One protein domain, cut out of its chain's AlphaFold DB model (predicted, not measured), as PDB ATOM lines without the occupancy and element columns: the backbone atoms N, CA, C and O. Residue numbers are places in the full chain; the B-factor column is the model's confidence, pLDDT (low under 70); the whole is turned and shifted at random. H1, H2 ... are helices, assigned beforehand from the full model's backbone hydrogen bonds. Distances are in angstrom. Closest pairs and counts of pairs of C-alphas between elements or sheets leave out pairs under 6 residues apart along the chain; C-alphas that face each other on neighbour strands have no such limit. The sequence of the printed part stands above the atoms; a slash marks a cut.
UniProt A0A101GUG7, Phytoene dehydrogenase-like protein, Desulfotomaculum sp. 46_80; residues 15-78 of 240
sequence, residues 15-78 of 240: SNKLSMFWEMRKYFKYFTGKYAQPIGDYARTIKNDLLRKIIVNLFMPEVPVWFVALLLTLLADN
ATOM      1  N   SER A  15     132.294 130.813 131.919       81.06
ATOM      2  CA  SER A  15     133.001 132.086 131.718       81.06
ATOM      3  C   SER A  15     132.609 133.132 132.769       81.06
ATOM      4  O   SER A  15     133.476 133.720 133.418       81.06
ATOM      5  N   ASN A  16     131.306 133.289 133.029       78.19
ATOM      6  CA  ASN A  16     130.807 134.230 134.035       78.19
ATOM      7  C   ASN A  16     131.264 133.841 135.446       78.19
ATOM      8  O   ASN A  16     131.674 134.707 136.214       78.19
ATOM      9  N   LYS A  17     131.291 132.540 135.770       78.50
ATOM     10  CA  LYS A  17     131.837 132.039 137.045       78.50
ATOM     11  C   LYS A  17     133.317 132.383 137.210       78.50
ATOM     12  O   LYS A  17     133.732 132.760 138.304       78.50
ATOM     13  N   LEU A  18     134.107 132.275 136.139       83.56
ATOM     14  CA  LEU A  18     135.533 132.600 136.168       83.56
ATOM     15  C   LEU A  18     135.768 134.109 136.315       83.56
ATOM     16  O   LEU A  18     136.607 134.512 137.121       83.56
ATOM     17  N   SER A  19     135.000 134.935 135.599       81.06
ATOM     18  CA  SER A  19     135.037 136.396 135.740       81.06
ATOM     19  C   SER A  19     134.652 136.827 137.156       81.06
ATOM     20  O   SER A  19     135.395 137.563 137.802       81.06
ATOM     21  N   MET A  20     133.555 136.277 137.687       77.31
ATOM     22  CA  MET A  20     133.103 136.515 139.059       77.31
ATOM     23  C   MET A  20     134.189 136.129 140.071       77.31
ATOM     24  O   MET A  20     134.527 136.918 140.952       77.31
ATOM     25  N   PHE A  21     134.791 134.944 139.932       81.50
ATOM     26  CA  PHE A  21     135.891 134.511 140.795       81.50
ATOM     27  C   PHE A  21     137.090 135.463 140.713       81.50
ATOM     28  O   PHE A  21     137.659 135.849 141.738       81.50
ATOM     29  N   TRP A  22     137.456 135.884 139.500       83.81
ATOM     30  CA  TRP A  22     138.542 136.830 139.287       83.81
ATOM     31  C   TRP A  22     138.254 138.171 139.962       83.81
ATOM     32  O   TRP A  22     139.127 138.700 140.646       83.81
ATOM     33  N   GLU A  23     137.049 138.719 139.850       81.75
ATOM     34  CA  GLU A  23     136.660 139.953 140.544       81.75
ATOM     35  C   GLU A  23     136.649 139.782 142.068       81.75
ATOM     36  O   GLU A  23     137.192 140.618 142.801       81.75
ATOM     37  N   MET A  24     136.132 138.651 142.551       79.38
ATOM     38  CA  MET A  24     136.079 138.315 143.973       79.38
ATOM     39  C   MET A  24     137.456 138.065 144.600       79.38
ATOM     40  O   MET A  24     137.599 138.211 145.817       79.38
ATOM     41  N   ARG A  25     138.499 137.767 143.809       85.31
ATOM     42  CA  ARG A  25     139.850 137.439 144.315       85.31
ATOM     43  C   ARG A  25     140.420 138.504 145.255       85.31
ATOM     44  O   ARG A  25     141.078 138.177 146.239       85.31
ATOM     45  N   LYS A  26     140.139 139.786 144.985       82.25
ATOM     46  CA  LYS A  26     140.614 140.920 145.803       82.25
ATOM     47  C   LYS A  26     139.953 140.952 147.181       82.25
ATOM     48  O   LYS A  26     140.537 141.473 148.134       82.25
ATOM     49  N   TYR A  27     138.754 140.385 147.278       80.75
ATOM     50  CA  TYR A  27     137.953 140.351 148.492       80.75
ATOM     51  C   TYR A  27     138.102 139.043 149.271       80.75
ATOM     52  O   TYR A  27     137.757 139.008 150.446       80.75
ATOM     53  N   PHE A  28     138.672 137.993 148.672       82.06
ATOM     54  CA  PHE A  28     138.840 136.673 149.294       82.06
ATOM     55  C   PHE A  28     139.552 136.722 150.659       82.06
ATOM     56  O   PHE A  28     139.189 135.998 151.587       82.06
ATOM     57  N   LYS A  29     140.499 137.653 150.834       83.19
ATOM     58  CA  LYS A  29     141.176 137.900 152.120       83.19
ATOM     59  C   LYS A  29     140.231 138.321 153.259       83.19
ATOM     60  O   LYS A  29     140.584 138.154 154.419       83.19
ATOM     61  N   TYR A  30     139.059 138.880 152.944       83.38
ATOM     62  CA  TYR A  30     138.039 139.278 153.920       83.38
ATOM     63  C   TYR A  30     137.053 138.151 154.241       83.38
ATOM     64  O   TYR A  30     136.353 138.245 155.237       83.38
ATOM     65  N   PHE A  31     137.018 137.075 153.450       82.31
ATOM     66  CA  PHE A  31     136.182 135.890 153.706       82.31
ATOM     67  C   PHE A  31     136.966 134.739 154.338       82.31
ATOM     68  O   PHE A  31     136.453 133.633 154.470       82.31
ATOM     69  N   THR A  32     138.223 134.978 154.711       83.94
ATOM     70  CA  THR A  32     139.149 133.958 155.214       83.94
ATOM     71  C   THR A  32     139.864 134.427 156.482       83.94
ATOM     72  O   THR A  32     139.794 135.595 156.879       83.94
ATOM     73  N   GLY A  33     140.532 133.487 157.159       86.94
ATOM     74  CA  GLY A  33     141.320 133.754 158.361       86.94
ATOM     75  C   GLY A  33     140.498 134.410 159.469       86.94
ATOM     76  O   GLY A  33     139.392 133.973 159.786       86.94
ATOM     77  N   LYS A  34     141.022 135.506 160.032       84.81
ATOM     78  CA  LYS A  34     140.410 136.200 161.174       84.81
ATOM     79  C   LYS A  34     139.023 136.793 160.904       84.81
ATOM     80  O   LYS A  34     138.368 137.195 161.856       84.81
ATOM     81  N   TYR A  35     138.597 136.907 159.646       86.56
ATOM     82  CA  TYR A  35     137.287 137.469 159.308       86.56
ATOM     83  C   TYR A  35     136.209 136.398 159.096       86.56
ATOM     84  O   TYR A  35     135.020 136.699 159.152       86.56
ATOM     85  N   ALA A  36     136.624 135.148 158.876       89.31
ATOM     86  CA  ALA A  36     135.736 133.993 158.771       89.31
ATOM     87  C   ALA A  36     135.358 133.405 160.137       89.31
ATOM     88  O   ALA A  36     134.406 132.634 160.223       89.31
ATOM     89  N   GLN A  37     136.103 133.751 161.190       91.94
ATOM     90  CA  GLN A  37     135.822 133.273 162.539       91.94
ATOM     91  C   GLN A  37     134.542 133.909 163.113       91.94
ATOM     92  O   GLN A  37     134.182 135.020 162.699       91.94
ATOM     93  N   PRO A  38     133.889 133.249 164.084       92.50
ATOM     94  CA  PRO A  38     132.762 133.816 164.817       92.50
ATOM     95  C   PRO A  38     133.105 135.164 165.462       92.50
ATOM     96  O   PRO A  38     134.198 135.351 166.010       92.50
ATOM     97  N   ILE A  39     132.164 136.107 165.437       90.88
ATOM     98  CA  ILE A  39     132.356 137.438 166.023       90.88
ATOM     99  C   ILE A  39     132.613 137.363 167.532       90.88
ATOM    100  O   ILE A  39     133.394 138.161 168.051       90.88
ATOM    101  N   GLY A  40     132.037 136.369 168.219       89.12
ATOM    102  CA  GLY A  40     132.292 136.107 169.637       89.12
ATOM    103  C   GLY A  40     133.770 135.835 169.940       89.12
ATOM    104  O   GLY A  40     134.319 136.405 170.883       89.12
ATOM    105  N   ASP A  41     134.442 135.036 169.105       91.25
ATOM    106  CA  ASP A  41     135.872 134.748 169.257       91.25
ATOM    107  C   ASP A  41     136.729 135.955 168.871       91.25
ATOM    108  O   ASP A  41     137.656 136.325 169.598       91.25
ATOM    109  N   TYR A  42     136.384 136.627 167.768       90.19
ATOM    110  CA  TYR A  42     137.088 137.833 167.330       90.19
ATOM    111  C   TYR A  42     137.056 138.933 168.397       90.19
ATOM    112  O   TYR A  42     138.072 139.582 168.667       90.19
ATOM    113  N   ALA A  43     135.905 139.124 169.045       89.88
ATOM    114  CA  ALA A  43     135.709 140.168 170.036       89.88
ATOM    115  C   ALA A  43     136.577 139.987 171.291       89.88
ATOM    116  O   ALA A  43     136.900 140.980 171.942       89.88
ATOM    117  N   ARG A  44     137.058 138.772 171.604       88.94
ATOM    118  CA  ARG A  44     138.009 138.552 172.715       88.94
ATOM    119  C   ARG A  44     139.318 139.326 172.542       88.94
ATOM    120  O   ARG A  44     139.974 139.652 173.524       88.94
ATOM    121  N   THR A  45     139.683 139.666 171.306       89.69
ATOM    122  CA  THR A  45     140.869 140.491 171.017       89.69
ATOM    123  C   THR A  45     140.654 141.984 171.310       89.69
ATOM    124  O   THR A  45     141.617 142.753 171.371       89.69
ATOM    125  N   ILE A  46     139.402 142.414 171.513       90.69
ATOM    126  CA  ILE A  46     139.031 143.806 171.773       90.69
ATOM    127  C   ILE A  46     139.270 144.121 173.251       90.69
ATOM    128  O   ILE A  46     138.605 143.575 174.129       90.69
ATOM    129  N   LYS A  47     140.194 145.050 173.527       91.31
ATOM    130  CA  LYS A  47     140.556 145.460 174.897       91.31
ATOM    131  C   LYS A  47     139.475 146.278 175.608       91.31
ATOM    132  O   LYS A  47     139.382 146.217 176.822       91.31
ATOM    133  N   ASN A  48     138.693 147.065 174.869       92.44
ATOM    134  CA  ASN A  48     137.642 147.897 175.451       92.44
ATOM    135  C   ASN A  48     136.374 147.064 175.686       92.44
ATOM    136  O   ASN A  48     135.779 146.564 174.731       92.44
ATOM    137  N   ASP A  49     135.948 146.950 176.943       85.94
ATOM    138  CA  ASP A  49     134.830 146.078 177.318       85.94
ATOM    139  C   ASP A  49     133.481 146.553 176.768       85.94
ATOM    140  O   ASP A  49     132.650 145.729 176.386       85.94
ATOM    141  N   LEU A  50     133.258 147.868 176.672       84.94
ATOM    142  CA  LEU A  50     132.037 148.411 176.073       84.94
ATOM    143  C   LEU A  50     131.970 148.071 174.580       84.94
ATOM    144  O   LEU A  50     130.955 147.567 174.105       84.94
ATOM    145  N   LEU A  51     133.064 148.287 173.850       86.50
ATOM    146  CA  LEU A  51     133.150 147.962 172.429       86.50
ATOM    147  C   LEU A  51     133.005 146.456 172.191       86.50
ATOM    148  O   LEU A  51     132.298 146.053 171.270       86.50
ATOM    149  N   ARG A  52     133.621 145.625 173.040       87.50
ATOM    150  CA  ARG A  52     133.461 144.166 173.000       87.50
ATOM    151  C   ARG A  52     131.986 143.782 173.127       87.50
ATOM    152  O   ARG A  52     131.482 143.036 172.293       87.50
ATOM    153  N   LYS A  53     131.286 144.338 174.122       82.56
ATOM    154  CA  LYS A  53     129.854 144.088 174.347       82.56
ATOM    155  C   LYS A  53     129.001 144.523 173.162       82.56
ATOM    156  O   LYS A  53     128.136 143.758 172.753       82.56
ATOM    157  N   ILE A  54     129.259 145.700 172.592       83.75
ATOM    158  CA  ILE A  54     128.531 146.186 171.410       83.75
ATOM    159  C   ILE A  54     128.729 145.229 170.234       83.75
ATOM    160  O   ILE A  54     127.752 144.805 169.632       83.75
ATOM    161  N   ILE A  55     129.971 144.854 169.926       84.75
ATOM    162  CA  ILE A  55     130.289 144.033 168.751       84.75
ATOM    163  C   ILE A  55     129.691 142.625 168.846       84.75
ATOM    164  O   ILE A  55     129.147 142.134 167.860       84.75
ATOM    165  N   VAL A  56     129.752 141.988 170.018       84.06
ATOM    166  CA  VAL A  56     129.191 140.639 170.220       84.06
ATOM    167  C   VAL A  56     127.668 140.639 170.214       84.06
ATOM    168  O   VAL A  56     127.085 139.655 169.785       84.06
ATOM    169  N   ASN A  57     127.031 141.722 170.669       82.25
ATOM    170  CA  ASN A  57     125.570 141.821 170.741       82.25
ATOM    171  C   ASN A  57     124.951 142.570 169.548       82.25
ATOM    172  O   ASN A  57     123.741 142.783 169.523       82.25
ATOM    173  N   LEU A  58     125.754 142.975 168.558       79.81
ATOM    174  CA  LEU A  58     125.247 143.591 167.331       79.81
ATOM    175  C   LEU A  58     124.465 142.570 166.483       79.81
ATOM    176  O   LEU A  58     123.493 142.930 165.826       79.81
ATOM    177  N   PHE A  59     124.892 141.304 166.532       80.88
ATOM    178  CA  PHE A  59     124.278 140.130 165.902       80.88
ATOM    179  C   PHE A  59     124.494 138.895 166.796       80.88
ATOM    180  O   PHE A  59     124.913 139.031 167.939       80.88
ATOM    181  N   MET A  60     124.220 137.688 166.291       83.31
ATOM    182  CA  MET A  60     124.514 136.449 167.018       83.31
ATOM    183  C   MET A  60     126.033 136.194 167.090       83.31
ATOM    184  O   MET A  60     126.714 136.378 166.081       83.31
ATOM    185  N   PRO A  61     126.587 135.726 168.224       85.88
ATOM    186  CA  PRO A  61     128.033 135.543 168.402       85.88
ATOM    187  C   PRO A  61     128.663 134.530 167.433       85.88
ATOM    188  O   PRO A  61     129.871 134.585 167.189       85.88
ATOM    189  N   GLU A  62     127.862 133.627 166.868       88.06
ATOM    190  CA  GLU A  62     128.277 132.616 165.895       88.06
ATOM    191  C   GLU A  62     128.458 133.173 164.479       88.06
ATOM    192  O   GLU A  62     129.069 132.505 163.641       88.06
ATOM    193  N   VAL A  63     127.941 134.373 164.179       89.19
ATOM    194  CA  VAL A  63     128.066 134.933 162.827       89.19
ATOM    195  C   VAL A  63     129.519 135.308 162.531       89.19
ATOM    196  O   VAL A  63     130.215 135.833 163.405       89.19
ATOM    197  N   PRO A  64     129.999 135.094 161.296       92.12
ATOM    198  CA  PRO A  64     131.338 135.513 160.911       92.12
ATOM    199  C   PRO A  64     131.526 137.034 160.949       92.12
ATOM    200  O   PRO A  64     130.619 137.795 160.605       92.12
ATOM    201  N   VAL A  65     132.742 137.494 161.255       91.62
ATOM    202  CA  VAL A  65     133.084 138.933 161.257       91.62
ATOM    203  C   VAL A  65     132.797 139.604 159.911       91.62
ATOM    204  O   VAL A  65     132.327 140.743 159.872       91.62
ATOM    205  N   TRP A  66     133.055 138.916 158.796       90.75
ATOM    206  CA  TRP A  66     132.805 139.474 157.463       90.75
ATOM    207  C   TRP A  66     131.330 139.815 157.237       90.75
ATOM    208  O   TRP A  66     131.039 140.765 156.516       90.75
ATOM    209  N   PHE A  67     130.402 139.089 157.870       89.62
ATOM    210  CA  PHE A  67     128.969 139.351 157.748       89.62
ATOM    211  C   PHE A  67     128.602 140.678 158.418       89.62
ATOM    212  O   PHE A  67     127.873 141.486 157.851       89.62
ATOM    213  N   VAL A  68     129.194 140.966 159.579       88.81
ATOM    214  CA  VAL A  68     129.042 142.268 160.243       88.81
ATOM    215  C   VAL A  68     129.628 143.389 159.382       88.81
ATOM    216  O   VAL A  68     128.989 144.421 159.186       88.81
ATOM    217  N   ALA A  69     130.821 143.180 158.815       88.81
ATOM    218  CA  ALA A  69     131.452 144.156 157.927       88.81
ATOM    219  C   ALA A  69     130.612 144.428 156.665       88.81
ATOM    220  O   ALA A  69     130.530 145.573 156.220       88.81
ATOM    221  N   LEU A  70     129.956 143.400 156.118       88.94
ATOM    222  CA  LEU A  70     129.030 143.534 154.995       88.94
ATOM    223  C   LEU A  70     127.873 144.475 155.343       88.94
ATOM    224  O   LEU A  70     127.591 145.391 154.580       88.94
ATOM    225  N   LEU A  71     127.246 144.296 156.506       89.00
ATOM    226  CA  LEU A  71     126.129 145.138 156.942       89.00
ATOM    227  C   LEU A  71     126.558 146.586 157.208       89.00
ATOM    228  O   LEU A  71     125.844 147.513 156.835       89.00
ATOM    229  N   LEU A  72     127.745 146.793 157.783       89.19
ATOM    230  CA  LEU A  72     128.313 148.135 157.944       89.19
ATOM    231  C   LEU A  72     128.633 148.793 156.596       89.19
ATOM    232  O   LEU A  72     128.458 149.998 156.454       89.19
ATOM    233  N   THR A  73     129.066 148.009 155.606       90.25
ATOM    234  CA  THR A  73     129.301 148.503 154.241       90.25
ATOM    235  C   THR A  73     127.986 148.906 153.585       90.25
ATOM    236  O   THR A  73     127.887 150.010 153.069       90.25
ATOM    237  N   LEU A  74     126.948 148.067 153.683       90.81
ATOM    238  CA  LEU A  74     125.604 148.403 153.203       90.81
ATOM    239  C   LEU A  74     125.077 149.690 153.847       90.81
ATOM    240  O   LEU A  74     124.470 150.510 153.169       90.81
ATOM    241  N   LEU A  75     125.317 149.882 155.147       90.12
ATOM    242  CA  LEU A  75     124.955 151.120 155.834       90.12
ATOM    243  C   LEU A  75     125.744 152.322 155.294       90.12
ATOM    244  O   LEU A  75     125.141 153.347 154.994       90.12
ATOM    245  N   ALA A  76     127.067 152.195 155.158       92.56
ATOM    246  CA  ALA A  76     127.935 153.254 154.638       92.56
ATOM    247  C   ALA A  76     127.590 153.640 153.188       92.56
ATOM    248  O   ALA A  76     127.676 154.812 152.828       92.56
ATOM    249  N   ASP A  77     127.134 152.669 152.394       93.50
ATOM    250  CA  ASP A  77     126.677 152.850 151.015       93.50
ATOM    251  C   ASP A  77     125.202 153.311 150.929       93.50
ATOM    252  O   ASP A  77     124.630 153.363 149.840       93.50
ATOM    253  N   ASN A  78     124.568 153.661 152.058       91.69
ATOM    254  CA  ASN A  78     123.166 154.093 152.159       91.69
ATOM    255  C   ASN A  78     122.146 153.072 151.610       91.69
ATOM    256  O   ASN A  78     121.087 153.437 151.102       91.69
TER     257      ASN A  78
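This is residues 15 to 78 of the 240 residues of the protein "Phytoene dehydrogenase-like protein" of Desulfotomaculum sp. 46_80 (UniProt A0A101GUG7). An open, three-armed shape: the longest helix, H4, rises crosswise from the body with residues 70 to 78 sticking out, while a small head of two touching helices, H2 and H3, makes one end of the long axis and H1 sticks out as a free arm at the other end. A long link without a named element, residues 25 to 38, joins that arm to the head. The printed part has 64 residues with four named helices, in the order H1, H2, H3, H4, and no named strand; its class is all helix. It is loose, with a radius of gyration of the C-alphas of 14.1 A, and elongated, spanning 47 by 28 by 18 A.

H4, residues 65 to 76, touches no helix. It is close to but not clearly touching H2, residues 39 to 43, with 2 pairs of C-alphas within 8 A; the closest C-alphas, those of Ile 39 and Val 65, are 5.0 A apart. H2 touches H3, residues 49 to 57, with 6 pairs of C-alphas within 8 A; the closest C-alphas, those of Ala 43 and Arg 52, are 5.5 A apart, and the centres of the two helices are 9.5 A apart. H3 and H4 are apart, though they follow each other in the chain. H1, residues 15 to 24, is apart from H2, H3 and H4. In H1, H2, H3 and H4 every pair of O i and N i+4 is within hydrogen-bond range.

H4 is 16.6 A from first to last C-alpha, from C-alpha 65 at (133.084, 138.933, 161.257) to C-alpha 76 at (127.935, 153.254, 154.638). H3, Asp 49 to Asn 57, is 12.1 A long, and H2, Ile 39 to Ala 43, is 5.9 A long. H1, Ser 15 to Met 24, is 14.1 A long and begins at C-alpha 15, at (133.001, 132.086, 131.718).

The two C-alphas farthest apart are those of Ser 15 and Asp 49, at 47.7 A; those of the first and last printed residues, Ser 15 and Asn 78, are 31.6 A apart. Residues 15 to 29, of which 15 to 24 belong to H1, stand free, and so do residues 70 to 78, of which 70 to 76 belong to H4. Without these stretches the body has 40 residues, spans 26 by 17 by 14 A and has a radius of gyration of 9.2 A. The link from H1 to H2 is long, with 14 residues; that from H2 to H3 is tight, with 5, and that from H3 to H4 is short, with 7. The printed part has no cut. The mean pLDDT of the printed part is 86.5, and no printed residue is under 70.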